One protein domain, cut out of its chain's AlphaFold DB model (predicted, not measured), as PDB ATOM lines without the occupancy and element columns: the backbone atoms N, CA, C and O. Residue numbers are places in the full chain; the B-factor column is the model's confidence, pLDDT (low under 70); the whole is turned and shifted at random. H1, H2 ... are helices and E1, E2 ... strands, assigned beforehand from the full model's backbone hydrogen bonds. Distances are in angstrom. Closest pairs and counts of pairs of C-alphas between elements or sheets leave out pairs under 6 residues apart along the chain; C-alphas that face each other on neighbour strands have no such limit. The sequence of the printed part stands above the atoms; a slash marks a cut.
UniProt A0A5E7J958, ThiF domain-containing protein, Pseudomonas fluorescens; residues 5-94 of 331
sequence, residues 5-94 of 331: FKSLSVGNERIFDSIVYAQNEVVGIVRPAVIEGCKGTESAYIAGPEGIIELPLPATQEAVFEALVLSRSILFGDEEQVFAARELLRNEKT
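What this domain is: This is residues 5 to 94 of the 331 residues of the protein "ThiF domain-containing protein" of Pseudomonas fluorescens (UniProt A0A5E7J958). Two small antiparallel sheets, with no strand of the one touching a strand of the other, are bridged by helix H1, which lies between them and packs closely on the three-stranded sheet E4 E5 E6 and more thinly on the four-stranded sheet E1 E2 E3 E7. The longer helix, H2, covers the opposite face of the four-stranded sheet and makes one end of the long axis, while the turn between E4 and E5 makes the other end. The printed part has 90 residues, with two named helices and seven named strands in the order E1, E2, E3, E4, E5, E6, H1, E7, H2, and its class is mixed, helices and strands. The sheet orders are E1 - E2 - E3 - E7 and E4 - E5 - E6, both antiparallel throughout. The whole is compact, with a radius of gyration of the C-alphas of 13.3 A and spans of 38 by 29 by 19 A.

How they stand to each other: The larger sheet holds E1, residues 14 to 16, E2, residues 19 to 22, E3, residues 25 to 30, and E7, residues 74 to 76. E1, E2 and E3 form a meander, each strand the antiparallel neighbour of the one before, with hairpins E1 and E2, and E2 and E3. N 16 and O 19 are 2.9 A apart between E1 and E2, and N 20 and O 28 are 2.8 A apart between E2 and E3. The edge strand E7 is antiparallel to E3, with N 75 and O 29 2.8 A apart. From edge to edge the strands' lines turn by 89 degrees. H2, residues 79 to 90, is on this sheet at a height of 9.3 A, over E3, and runs along the strands, at 22 degrees to E3 on the local plane. The closest C-alphas of E3 and H2 are those of Val 26 and Glu 79, 5.3 A apart. H1, residues 61 to 70, is on the opposite face at a height of 10.1 A, only just over E1 and E2 with 3 of its 10 C-alphas falling on each. It runs across the strands, at 73 degrees to E1 on the local plane. H1 and H2 are apart. The second sheet holds E4, residues 35 to 39, E5, residues 43 to 48, and E6, residues 51 to 56, again a meander, with hairpins E4 and E5, and E5 and E6. N 37 and O 45 are 2.9 A apart between E4 and E5, and N 44 and O 55 are 2.8 A apart between E5 and E6. H1 on one face of this sheet makes two layers, a helix over a sheet, at a height of 9.3 A. It is over E5 and E6 and runs along the strands, at 19 degrees to E6 on the local plane. The closest C-alphas of E6 and H1 are those of Ile 53 and Ala 67, 5.9 A apart. H2 is not on this sheet, and E3 and E4 are apart. In H1 and H2 every O i to N i+4 pair is within hydrogen-bond range.

Where its parts are: E1 begins at C-alpha 14 (-48.429, 49.410, -31.671). From first to last C-alpha E1 measures 6.5 A, E2 10.1 A, E3 14.7 A and E7 6.0 A. E4 measures 14.0 A, E5 16.6 A and E6 16.9 A. H1 measures 14.3 A and begins at C-alpha 61 (-39.771, 49.735, -33.593). H2 measures 16.6 A and ends at C-alpha 90 (-61.726, 34.272, -32.997).

The domain as a whole: The two C-alphas farthest apart are those of Glu 42 and Lys 93, 40.7 A. The printed part runs from residue 5 to 94 without a cut, and each link between named elements is tight. The mean pLDDT of the printed part is 91.6, and no printed residue is under 70.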
ATOM      1  N   PHE A   5     -42.350  41.504 -31.504       82.38
ATOM      2  CA  PHE A   5     -43.674  42.093 -31.289       82.38
ATOM      3  C   PHE A   5     -43.811  42.795 -29.932       82.38
ATOM      4  O   PHE A   5     -44.630  43.703 -29.811       82.38
ATOM      5  N   LYS A   6     -42.997  42.457 -28.916       79.88
ATOM      6  CA  LYS A   6     -42.987  43.217 -27.650       79.88
ATOM      7  C   LYS A   6     -42.534  44.662 -27.852       79.88
ATOM      8  O   LYS A   6     -43.036  45.534 -27.145       79.88
ATOM      9  N   SER A   7     -41.642  44.929 -28.811       77.88
ATOM     10  CA  SER A   7     -41.226  46.304 -29.142       77.88
ATOM     11  C   SER A   7     -42.388  47.154 -29.665       77.88
ATOM     12  O   SER A   7     -42.394  48.363 -29.482       77.88
ATOM     13  N   LEU A   8     -43.422  46.509 -30.214       82.31
ATOM     14  CA  LEU A   8     -44.644  47.138 -30.703       82.31
ATOM     15  C   LEU A   8     -45.752  47.173 -29.636       82.31
ATOM     16  O   LEU A   8     -46.913  47.332 -29.970       82.31
ATOM     17  N   SER A   9     -45.459  47.009 -28.343       79.88
ATOM     18  CA  SER A   9     -46.507  47.027 -27.300       79.88
ATOM     19  C   SER A   9     -46.921  48.435 -26.846       79.88
ATOM     20  O   SER A   9     -47.987  48.604 -26.251       79.88
ATOM     21  N   VAL A  10     -46.100  49.450 -27.126       70.94
ATOM     22  CA  VAL A  10     -46.270  50.841 -26.679       70.94
ATOM     23  C   VAL A  10     -45.909  51.820 -27.802       70.94
ATOM     24  O   VAL A  10     -45.243  51.454 -28.763       70.94
ATOM     25  N   GLY A  11     -46.346  53.076 -27.686       78.81
ATOM     26  CA  GLY A  11     -46.094  54.112 -28.695       78.81
ATOM     27  C   GLY A  11     -47.230  54.280 -29.711       78.81
ATOM     28  O   GLY A  11     -48.360  53.828 -29.482       78.81
ATOM     29  N   ASN A  12     -46.921  54.992 -30.797       79.25
ATOM     30  CA  ASN A  12     -47.872  55.353 -31.852       79.25
ATOM     31  C   ASN A  12     -48.115  54.193 -32.830       79.25
ATOM     32  O   ASN A  12     -49.255  53.986 -33.244       79.25
ATOM     33  N   GLU A  13     -47.072  53.425 -33.153       86.38
ATOM     34  CA  GLU A  13     -47.114  52.197 -33.948       86.38
ATOM     35  C   GLU A  13     -47.140  50.987 -33.016       86.38
ATOM     36  O   GLU A  13     -46.098  50.492 -32.597       86.38
ATOM     37  N   ARG A  14     -48.321  50.497 -32.652       92.06
ATOM     38  CA  ARG A  14     -48.429  49.410 -31.671       92.06
ATOM     39  C   ARG A  14     -49.303  48.267 -32.144       92.06
ATOM     40  O   ARG A  14     -50.179  48.442 -32.979       92.06
ATOM     41  N   ILE A  15     -49.096  47.098 -31.563       92.06
ATOM     42  CA  ILE A  15     -49.906  45.908 -31.746       92.06
ATOM     43  C   ILE A  15     -50.514  45.557 -30.398       92.06
ATOM     44  O   ILE A  15     -49.809  45.276 -29.430       92.06
ATOM     45  N   PHE A  16     -51.839  45.550 -30.341       90.44
ATOM     46  CA  PHE A  16     -52.580  45.122 -29.167       90.44
ATOM     47  C   PHE A  16     -53.677  44.164 -29.599       90.44
ATOM     48  O   PHE A  16     -54.498  44.510 -30.444       90.44
ATOM     49  N   ASP A  17     -53.683  42.962 -29.019       88.44
ATOM     50  CA  ASP A  17     -54.698  41.948 -29.315       88.44
ATOM     51  C   ASP A  17     -54.816  41.648 -30.826       88.44
ATOM     52  O   ASP A  17     -55.892  41.673 -31.424       88.44
ATOM     53  N   SER A  18     -53.654  41.449 -31.459       90.19
ATOM     54  CA  SER A  18     -53.461  41.287 -32.909       90.19
ATOM     55  C   SER A  18     -53.825  42.500 -33.773       90.19
ATOM     56  O   SER A  18     -53.459  42.508 -34.945       90.19
ATOM     57  N   ILE A  19     -54.474  43.534 -33.239       95.81
ATOM     58  CA  ILE A  19     -54.795  44.762 -33.973       95.81
ATOM     59  C   ILE A  19     -53.555  45.640 -34.057       95.81
ATOM     60  O   ILE A  19     -52.884  45.882 -33.055       95.81
ATOM     61  N   VAL A  20     -53.278  46.123 -35.262       95.81
ATOM     62  CA  VAL A  20     -52.187  47.033 -35.582       95.81
ATOM     63  C   VAL A  20     -52.722  48.457 -35.576       95.81
ATOM     64  O   VAL A  20     -53.679  48.776 -36.284       95.81
ATOM     65  N   TYR A  21     -52.067  49.304 -34.797       94.50
ATOM     66  CA  TYR A  21     -52.324  50.727 -34.697       94.50
ATOM     67  C   TYR A  21     -51.151  51.495 -35.295       94.50
ATOM     68  O   TYR A  21     -50.001  51.128 -35.057       94.50
ATOM     69  N   ALA A  22     -51.433  52.576 -36.014       91.12
ATOM     70  CA  ALA A  22     -50.443  53.567 -36.419       91.12
ATOM     71  C   ALA A  22     -51.005  54.960 -36.131       91.12
ATOM     72  O   ALA A  22     -52.152  55.242 -36.463       91.12
ATOM     73  N   GLN A  23     -50.222  55.819 -35.475       88.75
ATOM     74  CA  GLN A  23     -50.681  57.143 -35.025       88.75
ATOM     75  C   GLN A  23     -51.980  57.094 -34.190       88.75
ATOM     76  O   GLN A  23     -52.805  57.996 -34.271       88.75
ATOM     77  N   ASN A  24     -52.142  56.053 -33.362       86.69
ATOM     78  CA  ASN A  24     -53.357  55.734 -32.587       86.69
ATOM     79  C   ASN A  24     -54.607  55.338 -33.394       86.69
ATOM     80  O   ASN A  24     -55.619  55.026 -32.771       86.69
ATOM     81  N   GLU A  25     -54.530  55.254 -34.717       93.88
ATOM     82  CA  GLU A  25     -55.617  54.772 -35.570       93.88
ATOM     83  C   GLU A  25     -55.460  53.278 -35.862       93.88
ATOM     84  O   GLU A  25     -54.340  52.775 -35.975       93.88
ATOM     85  N   VAL A  26     -56.576  52.561 -35.997       96.94
ATOM     86  CA  VAL A  26     -56.578  51.155 -36.426       96.94
ATOM     87  C   VAL A  26     -56.248  51.085 -37.914       96.94
ATOM     88  O   VAL A  26     -56.930  51.696 -38.731       96.94
ATOM     89  N   VAL A  27     -55.211  50.324 -38.276       96.56
ATOM     90  CA  VAL A  27     -54.755  50.210 -39.676       96.56
ATOM     91  C   VAL A  27     -54.748  48.782 -40.213       96.56
ATOM     92  O   VAL A  27     -54.660  48.569 -41.423       96.56
ATOM     93  N   GLY A  28     -54.815  47.776 -39.343       97.38
ATOM     94  CA  GLY A  28     -54.790  46.388 -39.783       97.38
ATOM     95  C   GLY A  28     -54.833  45.374 -38.653       97.38
ATOM     96  O   GLY A  28     -54.932  45.712 -37.475       97.38
ATOM     97  N   ILE A  29     -54.702  44.108 -39.028       96.69
ATOM     98  CA  ILE A  29     -54.550  42.977 -38.112       96.69
ATOM     99  C   ILE A  29     -53.309  42.170 -38.488       96.69
ATOM    100  O   ILE A  29     -53.025  41.945 -39.667       96.69
ATOM    101  N   VAL A  30     -52.552  41.723 -37.491       95.38
ATOM    102  CA  VAL A  30     -51.438  40.794 -37.699       95.38
ATOM    103  C   VAL A  30     -52.006  39.457 -38.153       95.38
ATOM    104  O   VAL A  30     -52.888  38.886 -37.508       95.38
ATOM    105  N   ARG A  31     -51.486  38.927 -39.260       95.06
ATOM    106  CA  ARG A  31     -51.863  37.598 -39.741       95.06
ATOM    107  C   ARG A  31     -51.411  36.542 -38.718       95.06
ATOM    108  O   ARG A  31     -50.232  36.520 -38.373       95.06
ATOM    109  N   PRO A  32     -52.282  35.618 -38.273       93.00
ATOM    110  CA  PRO A  32     -51.934  34.691 -37.188       93.00
ATOM    111  C   PRO A  32     -50.793  33.717 -37.502       93.00
ATOM    112  O   PRO A  32     -50.180  33.180 -36.588       93.00
ATOM    113  N   ALA A  33     -50.537  33.453 -38.787       90.31
ATOM    114  CA  ALA A  33     -49.502  32.525 -39.243       90.31
ATOM    115  C   ALA A  33     -48.106  33.165 -39.366       90.31
ATOM    116  O   ALA A  33     -47.178  32.512 -39.842       90.31
ATOM    117  N   VAL A  34     -47.961  34.439 -38.989       91.44
ATOM    118  CA  VAL A  34     -46.669  35.130 -38.979       91.44
ATOM    119  C   VAL A  34     -45.817  34.553 -37.866       91.44
ATOM    120  O   VAL A  34     -46.280  34.399 -36.735       91.44
ATOM    121  N   ILE A  35     -44.566  34.249 -38.187       91.06
ATOM    122  CA  ILE A  35     -43.594  33.800 -37.197       91.06
ATOM    123  C   ILE A  35     -42.382  34.717 -37.189       91.06
ATOM    124  O   ILE A  35     -42.061  35.372 -38.180       91.06
ATOM    125  N   GLU A  36     -41.679  34.710 -36.069       92.62
ATOM    126  CA  GLU A  36     -40.411  35.399 -35.905       92.62
ATOM    127  C   GLU A  36     -39.333  34.430 -35.416       92.62
ATOM    128  O   GLU A  36     -39.626  33.396 -34.812       92.62
ATOM    129  N   GLY A  37     -38.077  34.769 -35.674       91.50
ATOM    130  CA  GLY A  37     -36.924  33.989 -35.244       91.50
ATOM    131  C   GLY A  37     -35.681  34.854 -35.111       91.50
ATOM    132  O   GLY A  37     -35.695  36.043 -35.419       91.50
ATOM    133  N   CYS A  38     -34.583  34.260 -34.656       90.44
ATOM    134  CA  CYS A  38     -33.316  34.963 -34.504       90.44
ATOM    135  C   CYS A  38     -32.108  34.070 -34.737       90.44
ATOM    136  O   CYS A  38     -32.132  32.880 -34.424       90.44
ATOM    137  N   LYS A  39     -31.019  34.683 -35.197       89.19
ATOM    138  CA  LYS A  39     -29.707  34.058 -35.323       89.19
ATOM    139  C   LYS A  39     -28.730  34.775 -34.394       89.19
ATOM    140  O   LYS A  39     -28.225  35.853 -34.694       89.19
ATOM    141  N   GLY A  40     -28.485  34.160 -33.238       86.00
ATOM    142  CA  GLY A  40     -27.632  34.736 -32.200       86.00
ATOM    143  C   GLY A  40     -28.185  36.059 -31.664       86.00
ATOM    144  O   GLY A  40     -29.373  36.164 -31.359       86.00
ATOM    145  N   THR A  41     -27.307  37.051 -31.530       85.44
ATOM    146  CA  THR A  41     -27.655  38.415 -31.087       85.44
ATOM    147  C   THR A  41     -27.535  39.450 -32.205       85.44
ATOM    148  O   THR A  41     -27.697  40.635 -31.944       85.44
ATOM    149  N   GLU A  42     -27.265  39.001 -33.435       89.50
ATOM    150  CA  GLU A  42     -26.926  39.860 -34.575       89.50
ATOM    151  C   GLU A  42     -28.117  40.104 -35.502       89.50
ATOM    152  O   GLU A  42     -28.292  41.224 -35.968       89.50
ATOM    153  N   SER A  43     -28.948  39.079 -35.733       91.69
ATOM    154  CA  SER A  43     -30.072  39.157 -36.671       91.69
ATOM    155  C   SER A  43     -31.355  38.558 -36.102       91.69
ATOM    156  O   SER A  43     -31.342  37.532 -35.410       91.69
ATOM    157  N   ALA A  44     -32.480  39.159 -36.471       93.19
ATOM    158  CA  ALA A  44     -33.822  38.633 -36.293       93.19
ATOM    159  C   ALA A  44     -34.520  38.454 -37.648       93.19
ATOM    160  O   ALA A  44     -34.114  39.037 -38.648       93.19
ATOM    161  N   TYR A  45     -35.563  37.633 -37.689       93.88
ATOM    162  CA  TYR A  45     -36.277  37.276 -38.910       93.88
ATOM    163  C   TYR A  45     -37.776  37.350 -38.669       93.88
ATOM    164  O   TYR A  45     -38.250  36.860 -37.648       93.88
ATOM    165  N   ILE A  46     -38.519  37.900 -39.624       94.44
ATOM    166  CA  ILE A  46     -39.983  37.860 -39.661       94.44
ATOM    167  C   ILE A  46     -40.389  37.116 -40.925       94.44
ATOM    168  O   ILE A  46     -40.067  37.548 -42.030       94.44
ATOM    169  N   ALA A  47     -41.092  35.997 -40.768       91.44
ATOM    170  CA  ALA A  47     -41.616  35.222 -41.879       91.44
ATOM    171  C   ALA A  47     -43.123  35.441 -42.021       91.44
ATOM    172  O   ALA A  47     -43.913  35.060 -41.153       91.44
ATOM    173  N   GLY A  48     -43.504  36.025 -43.152       89.69
ATOM    174  CA  GLY A  48     -44.882  36.268 -43.544       89.69
ATOM    175  C   GLY A  48     -45.231  35.628 -44.896       89.69
ATOM    176  O   GLY A  48     -44.460  34.839 -45.458       89.69
ATOM    177  N   PRO A  49     -46.419  35.942 -45.435       83.88
ATOM    178  CA  PRO A  49     -46.892  35.436 -46.722       83.88
ATOM    179  C   PRO A  49     -45.917  35.631 -47.894       83.88
ATOM    180  O   PRO A  49     -45.725  34.682 -48.654       83.88
ATOM    181  N   GLU A  50     -45.245  36.784 -48.004       82.88
ATOM    182  CA  GLU A  50     -44.327  37.094 -49.126       82.88
ATOM    183  C   GLU A  50     -42.876  36.662 -48.888       82.88
ATOM    184  O   GLU A  50     -41.992  36.938 -49.697       82.88
ATOM    185  N   GLY A  51     -42.607  35.954 -47.790       85.12
ATOM    186  CA  GLY A  51     -41.279  35.444 -47.480       85.12
ATOM    187  C   GLY A  51     -40.752  35.934 -46.142       85.12
ATOM    188  O   GLY A  51     -41.515  36.219 -45.221       85.12
ATOM    189  N   ILE A  52     -39.426  35.949 -46.030       92.88
ATOM    190  CA  ILE A  52     -38.705  36.168 -44.779       92.88
ATOM    191  C   ILE A  52     -37.916  37.466 -44.898       92.88
ATOM    192  O   ILE A  52     -37.139  37.624 -45.838       92.88
ATOM    193  N   ILE A  53     -38.108  38.370 -43.942       94.44
ATOM    194  CA  ILE A  53     -37.358  39.621 -43.825       94.44
ATOM    195  C   ILE A  53     -36.365  39.474 -42.678       94.44
ATOM    196  O   ILE A  53     -36.761  39.141 -41.563       94.44
ATOM    197  N   GLU A  54     -35.086  39.700 -42.965       95.00
ATOM    198  CA  GLU A  54     -34.017  39.766 -41.968       95.00
ATOM    199  C   GLU A  54     -33.859  41.201 -41.453       95.00
ATOM    200  O   GLU A  54     -33.915  42.160 -42.221       95.00
ATOM    201  N   LEU A  55     -33.647  41.336 -40.148       93.44
ATOM    202  CA  LEU A  55     -33.466  42.591 -39.428       93.44
ATOM    203  C   LEU A  55     -32.187  42.513 -38.590       93.44
ATOM    204  O   LEU A  55     -32.020  41.532 -37.863       93.44
ATOM    205  N   PRO A  56     -31.309  43.529 -38.609       92.00
ATOM    206  CA  PRO A  56     -30.203  43.593 -37.663       92.00
ATOM    207  C   PRO A  56     -30.724  43.830 -36.238       92.00
ATOM    208  O   PRO A  56     -31.705  44.548 -36.030       92.00
ATOM    209  N   LEU A  57     -30.053  43.248 -35.246       88.62
ATOM    210  CA  LEU A  57     -30.316  43.467 -33.827       88.62
ATOM    211  C   LEU A  57     -29.283  44.430 -33.208       88.62
ATOM    212  O   LEU A  57     -28.091  44.323 -33.503       88.62
ATOM    213  N   PRO A  58     -29.709  45.344 -32.310       90.00
ATOM    214  CA  PRO A  58     -31.093  45.577 -31.890       90.00
ATOM    215  C   PRO A  58     -31.918  46.270 -32.990       90.00
ATOM    216  O   PRO A  58     -31.475  47.254 -33.577       90.00
ATOM    217  N   ALA A  59     -33.130  45.769 -33.245       87.75
ATOM    218  CA  ALA A  59     -34.042  46.355 -34.224       87.75
ATOM    219  C   ALA A  59     -34.864  47.481 -33.579       87.75
ATOM    220  O   ALA A  59     -35.343  47.330 -32.450       87.75
ATOM    221  N   THR A  60     -35.043  48.599 -34.287       90.12
ATOM    222  CA  THR A  60     -35.952  49.666 -33.842       90.12
ATOM    223  C   THR A  60     -37.406  49.276 -34.098       90.12
ATOM    224  O   THR A  60     -37.694  48.393 -34.908       90.12
ATOM    225  N   GLN A  61     -38.334  49.952 -33.425       88.56
ATOM    226  CA  GLN A  61     -39.771  49.735 -33.593       88.56
ATOM    227  C   GLN A  61     -40.214  49.963 -35.047       88.56
ATOM    228  O   GLN A  61     -40.976  49.170 -35.598       88.56
ATOM    229  N   GLU A  62     -39.671  50.997 -35.692       89.25
ATOM    230  CA  GLU A  62     -39.930  51.324 -37.095       89.25
ATOM    231  C   GLU A  62     -39.431  50.216 -38.025       89.25
ATOM    232  O   GLU A  62     -40.159  49.810 -38.927       89.25
ATOM    233  N   ALA A  63     -38.234  49.670 -37.774       91.50
ATOM    234  CA  ALA A  63     -37.675  48.583 -38.577       91.50
ATOM    235  C   ALA A  63     -38.508  47.293 -38.455       91.50
ATOM    236  O   ALA A  63     -38.760  46.615 -39.451       91.50
ATOM    237  N   VAL A  64     -38.988  46.963 -37.247       92.56
ATOM    238  CA  VAL A  64     -39.892  45.818 -37.036       92.56
ATOM    239  C   VAL A  64     -41.219  46.043 -37.765       92.56
ATOM    240  O   VAL A  64     -41.703  45.135 -38.445       92.56
ATOM    241  N   PHE A  65     -41.799  47.243 -37.673       92.31
ATOM    242  CA  PHE A  65     -43.036  47.580 -38.377       92.31
ATOM    243  C   PHE A  65     -42.865  47.484 -39.899       92.31
ATOM    244  O   PHE A  65     -43.664  46.830 -40.568       92.31
ATOM    245  N   GLU A  66     -41.792  48.053 -40.449       92.50
ATOM    246  CA  GLU A  66     -41.464  47.976 -41.874       92.50
ATOM    247  C   GLU A  66     -41.314  46.521 -42.341       92.50
ATOM    248  O   GLU A  66     -41.906  46.131 -43.349       92.50
ATOM    249  N   ALA A  67     -40.621  45.674 -41.576       94.12
ATOM    250  CA  ALA A  67     -40.503  44.254 -41.892       94.12
ATOM    251  C   ALA A  67     -41.850  43.519 -41.882       94.12
ATOM    252  O   ALA A  67     -42.077  42.640 -42.720       94.12
ATOM    253  N   LEU A  68     -42.777  43.880 -40.987       94.62
ATOM    254  CA  LEU A  68     -44.137  43.337 -40.994       94.62
ATOM    255  C   LEU A  68     -44.914  43.755 -42.253       94.62
ATOM    256  O   LEU A  68     -45.659  42.942 -42.805       94.62
ATOM    257  N   VAL A  69     -44.725  44.983 -42.742       93.50
ATOM    258  CA  VAL A  69     -45.317  45.441 -44.009       93.50
ATOM    259  C   VAL A  69     -44.709  44.693 -45.199       93.50
ATOM    260  O   VAL A  69     -45.449  44.111 -45.993       93.50
ATOM    261  N   LEU A  70     -43.376  44.647 -45.296       92.75
ATOM    262  CA  LEU A  70     -42.645  44.031 -46.412       92.75
ATOM    263  C   LEU A  70     -42.895  42.522 -46.532       92.75
ATOM    264  O   LEU A  70     -43.029  42.000 -47.635       92.75
ATOM    265  N   SER A  71     -43.022  41.817 -45.406       92.06
ATOM    266  CA  SER A  71     -43.374  40.387 -45.381       92.06
ATOM    267  C   SER A  71     -44.865  40.106 -45.633       92.06
ATOM    268  O   SER A  71     -45.264  38.940 -45.681       92.06
ATOM    269  N   ARG A  72     -45.700  41.151 -45.770       92.19
ATOM    270  CA  ARG A  72     -47.178  41.105 -45.753       92.19
ATOM    271  C   ARG A  72     -47.751  40.414 -44.518       92.19
ATOM    272  O   ARG A  72     -48.780  39.743 -44.581       92.19
ATOM    273  N   SER A  73     -47.095  40.593 -43.382       95.19
ATOM    274  CA  SER A  73     -47.543  40.086 -42.085       95.19
ATOM    275  C   SER A  73     -48.741  40.856 -41.527       95.19
ATOM    276  O   SER A  73     -49.461  40.333 -40.678       95.19
ATOM    277  N   ILE A  74     -48.998  42.066 -42.028       96.19
ATOM    278  CA  ILE A  74     -50.172  42.878 -41.686       96.19
ATOM    279  C   ILE A  74     -51.224  42.730 -42.788       96.19
ATOM    280  O   ILE A  74     -50.938  42.875 -43.979       96.19
ATOM    281  N   LEU A  75     -52.458  42.427 -42.396       96.81
ATOM    282  CA  LEU A  75     -53.633  42.514 -43.254       96.81
ATOM    283  C   LEU A  75     -54.308  43.866 -43.000       96.81
ATOM    284  O   LEU A  75     -54.932  44.066 -41.961       96.81
ATOM    285  N   PHE A  76     -54.143  44.798 -43.934       97.69
ATOM    286  CA  PHE A  76     -54.663  46.160 -43.801       97.69
ATOM    287  C   PHE A  76     -56.184  46.223 -43.976       97.69
ATOM    288  O   PHE A  76     -56.767  45.400 -44.688       97.69
ATOM    289  N   GLY A  77     -56.812  47.207 -43.343       97.69
ATOM    290  CA  GLY A  77     -58.241  47.501 -43.437       97.69
ATOM    291  C   GLY A  77     -58.592  48.736 -42.614       97.69
ATOM    292  O   GLY A  77     -57.778  49.182 -41.806       97.69
ATOM    293  N   ASP A  78     -59.789  49.278 -42.825       97.69
ATOM    294  CA  ASP A  78     -60.346  50.266 -41.899       97.69
ATOM    295  C   ASP A  78     -60.760  49.617 -40.566       97.69
ATOM    296  O   ASP A  78     -60.715  48.394 -40.403       97.69
ATOM    297  N   GLU A  79     -61.130  50.443 -39.588       97.50
ATOM    298  CA  GLU A  79     -61.459  49.992 -38.235       97.50
ATOM    299  C   GLU A  79     -62.553  48.909 -38.226       97.50
ATOM    300  O   GLU A  79     -62.368  47.845 -37.630       97.50
ATOM    301  N   GLU A  80     -63.661  49.135 -38.938       98.06
ATOM    302  CA  GLU A  80     -64.782  48.192 -39.018       98.06
ATOM    303  C   GLU A  80     -64.339  46.851 -39.619       98.06
ATOM    304  O   GLU A  80     -64.601  45.784 -39.051       98.06
ATOM    305  N   GLN A  81     -63.598  46.893 -40.728       98.25
ATOM    306  CA  GLN A  81     -63.077  45.699 -41.390       98.25
ATOM    307  C   GLN A  81     -62.087  44.934 -40.510       98.25
ATOM    308  O   GLN A  81     -62.103  43.702 -40.488       98.25
ATOM    309  N   VAL A  82     -61.211  45.629 -39.787       98.25
ATOM    310  CA  VAL A  82     -60.226  44.997 -38.900       98.25
ATOM    311  C   VAL A  82     -60.920  44.265 -37.760       98.25
ATOM    312  O   VAL A  82     -60.577  43.115 -37.465       98.25
ATOM    313  N   PHE A  83     -61.934  44.879 -37.149       97.69
ATOM    314  CA  PHE A  83     -62.711  44.219 -36.107       97.69
ATOM    315  C   PHE A  83     -63.508  43.028 -36.649       97.69
ATOM    316  O   PHE A  83     -63.466  41.959 -36.041       97.69
ATOM    317  N   ALA A  84     -64.144  43.145 -37.817       97.62
ATOM    318  CA  ALA A  84     -64.838  42.023 -38.451       97.62
ATOM    319  C   ALA A  84     -63.883  40.859 -38.795       97.62
ATOM    320  O   ALA A  84     -64.185  39.696 -38.516       97.62
ATOM    321  N   ALA A  85     -62.693  41.155 -39.327       97.62
ATOM    322  CA  ALA A  85     -61.648  40.160 -39.568       97.62
ATOM    323  C   ALA A  85     -61.188  39.480 -38.268       97.62
ATOM    324  O   ALA A  85     -60.978  38.264 -38.238       97.62
ATOM    325  N   ARG A  86     -61.069  40.238 -37.171       96.56
ATOM    326  CA  ARG A  86     -60.730  39.688 -35.853       96.56
ATOM    327  C   ARG A  86     -61.796  38.718 -35.348       96.56
ATOM    328  O   ARG A  86     -61.442  37.662 -34.827       96.56
ATOM    329  N   GLU A  87     -63.077  39.031 -35.517       96.81
ATOM    330  CA  GLU A  87     -64.160  38.128 -35.112       96.81
ATOM    331  C   GLU A  87     -64.126  36.808 -35.899       96.81
ATOM    332  O   GLU A  87     -64.268  35.733 -35.311       96.81
ATOM    333  N   LEU A  88     -63.816  36.848 -37.202       96.75
ATOM    334  CA  LEU A  88     -63.592  35.634 -38.002       96.75
ATOM    335  C   LEU A  88     -62.427  34.789 -37.463       96.75
ATOM    336  O   LEU A  88     -62.525  33.562 -37.398       96.75
ATOM    337  N   LEU A  89     -61.334  35.436 -37.051       96.12
ATOM    338  CA  LEU A  89     -60.151  34.780 -36.482       96.12
ATOM    339  C   LEU A  89     -60.377  34.209 -35.079       96.12
ATOM    340  O   LEU A  89     -59.676  33.280 -34.679       96.12
ATOM    341  N   ARG A  90     -61.350  34.739 -34.339       95.31
ATOM    342  CA  ARG A  90     -61.726  34.272 -32.997       95.31
ATOM    343  C   ARG A  90     -62.833  33.231 -32.999       95.31
ATOM    344  O   ARG A  90     -63.051  32.581 -31.981       95.31
ATOM    345  N   ASN A  91     -63.513  33.051 -34.127       94.62
ATOM    346  CA  ASN A  91     -64.570  32.066 -34.247       94.62
ATOM    347  C   ASN A  91     -64.030  30.643 -34.007       94.62
ATOM    348  O   ASN A  91     -63.157  30.152 -34.725       94.62
ATOM    349  N   GLU A  92     -64.586  29.954 -33.017       93.50
ATOM    350  CA  GLU A  92     -64.172  28.604 -32.611       93.50
ATOM    351  C   GLU A  92     -64.286  27.554 -33.731       93.50
ATOM    352  O   GLU A  92     -63.499  26.609 -33.767       93.50
ATOM    353  N   LYS A  93     -65.212  27.736 -34.682       90.44
ATOM    354  CA  LYS A  93     -65.437  26.807 -35.797       90.44
ATOM    355  C   LYS A  93     -64.572  27.128 -37.013       90.44
ATOM    356  O   LYS A  93     -64.108  26.211 -37.683       90.44
ATOM    357  N   THR A  94     -64.361  28.411 -37.313       93.19
ATOM    358  CA  THR A  94     -63.762  28.845 -38.590       93.19
ATOM    359  C   THR A  94     -62.402  29.524 -38.463       93.19
ATOM    360  O   THR A  94     -61.803  29.825 -39.492       93.19
TER     361      THR A  94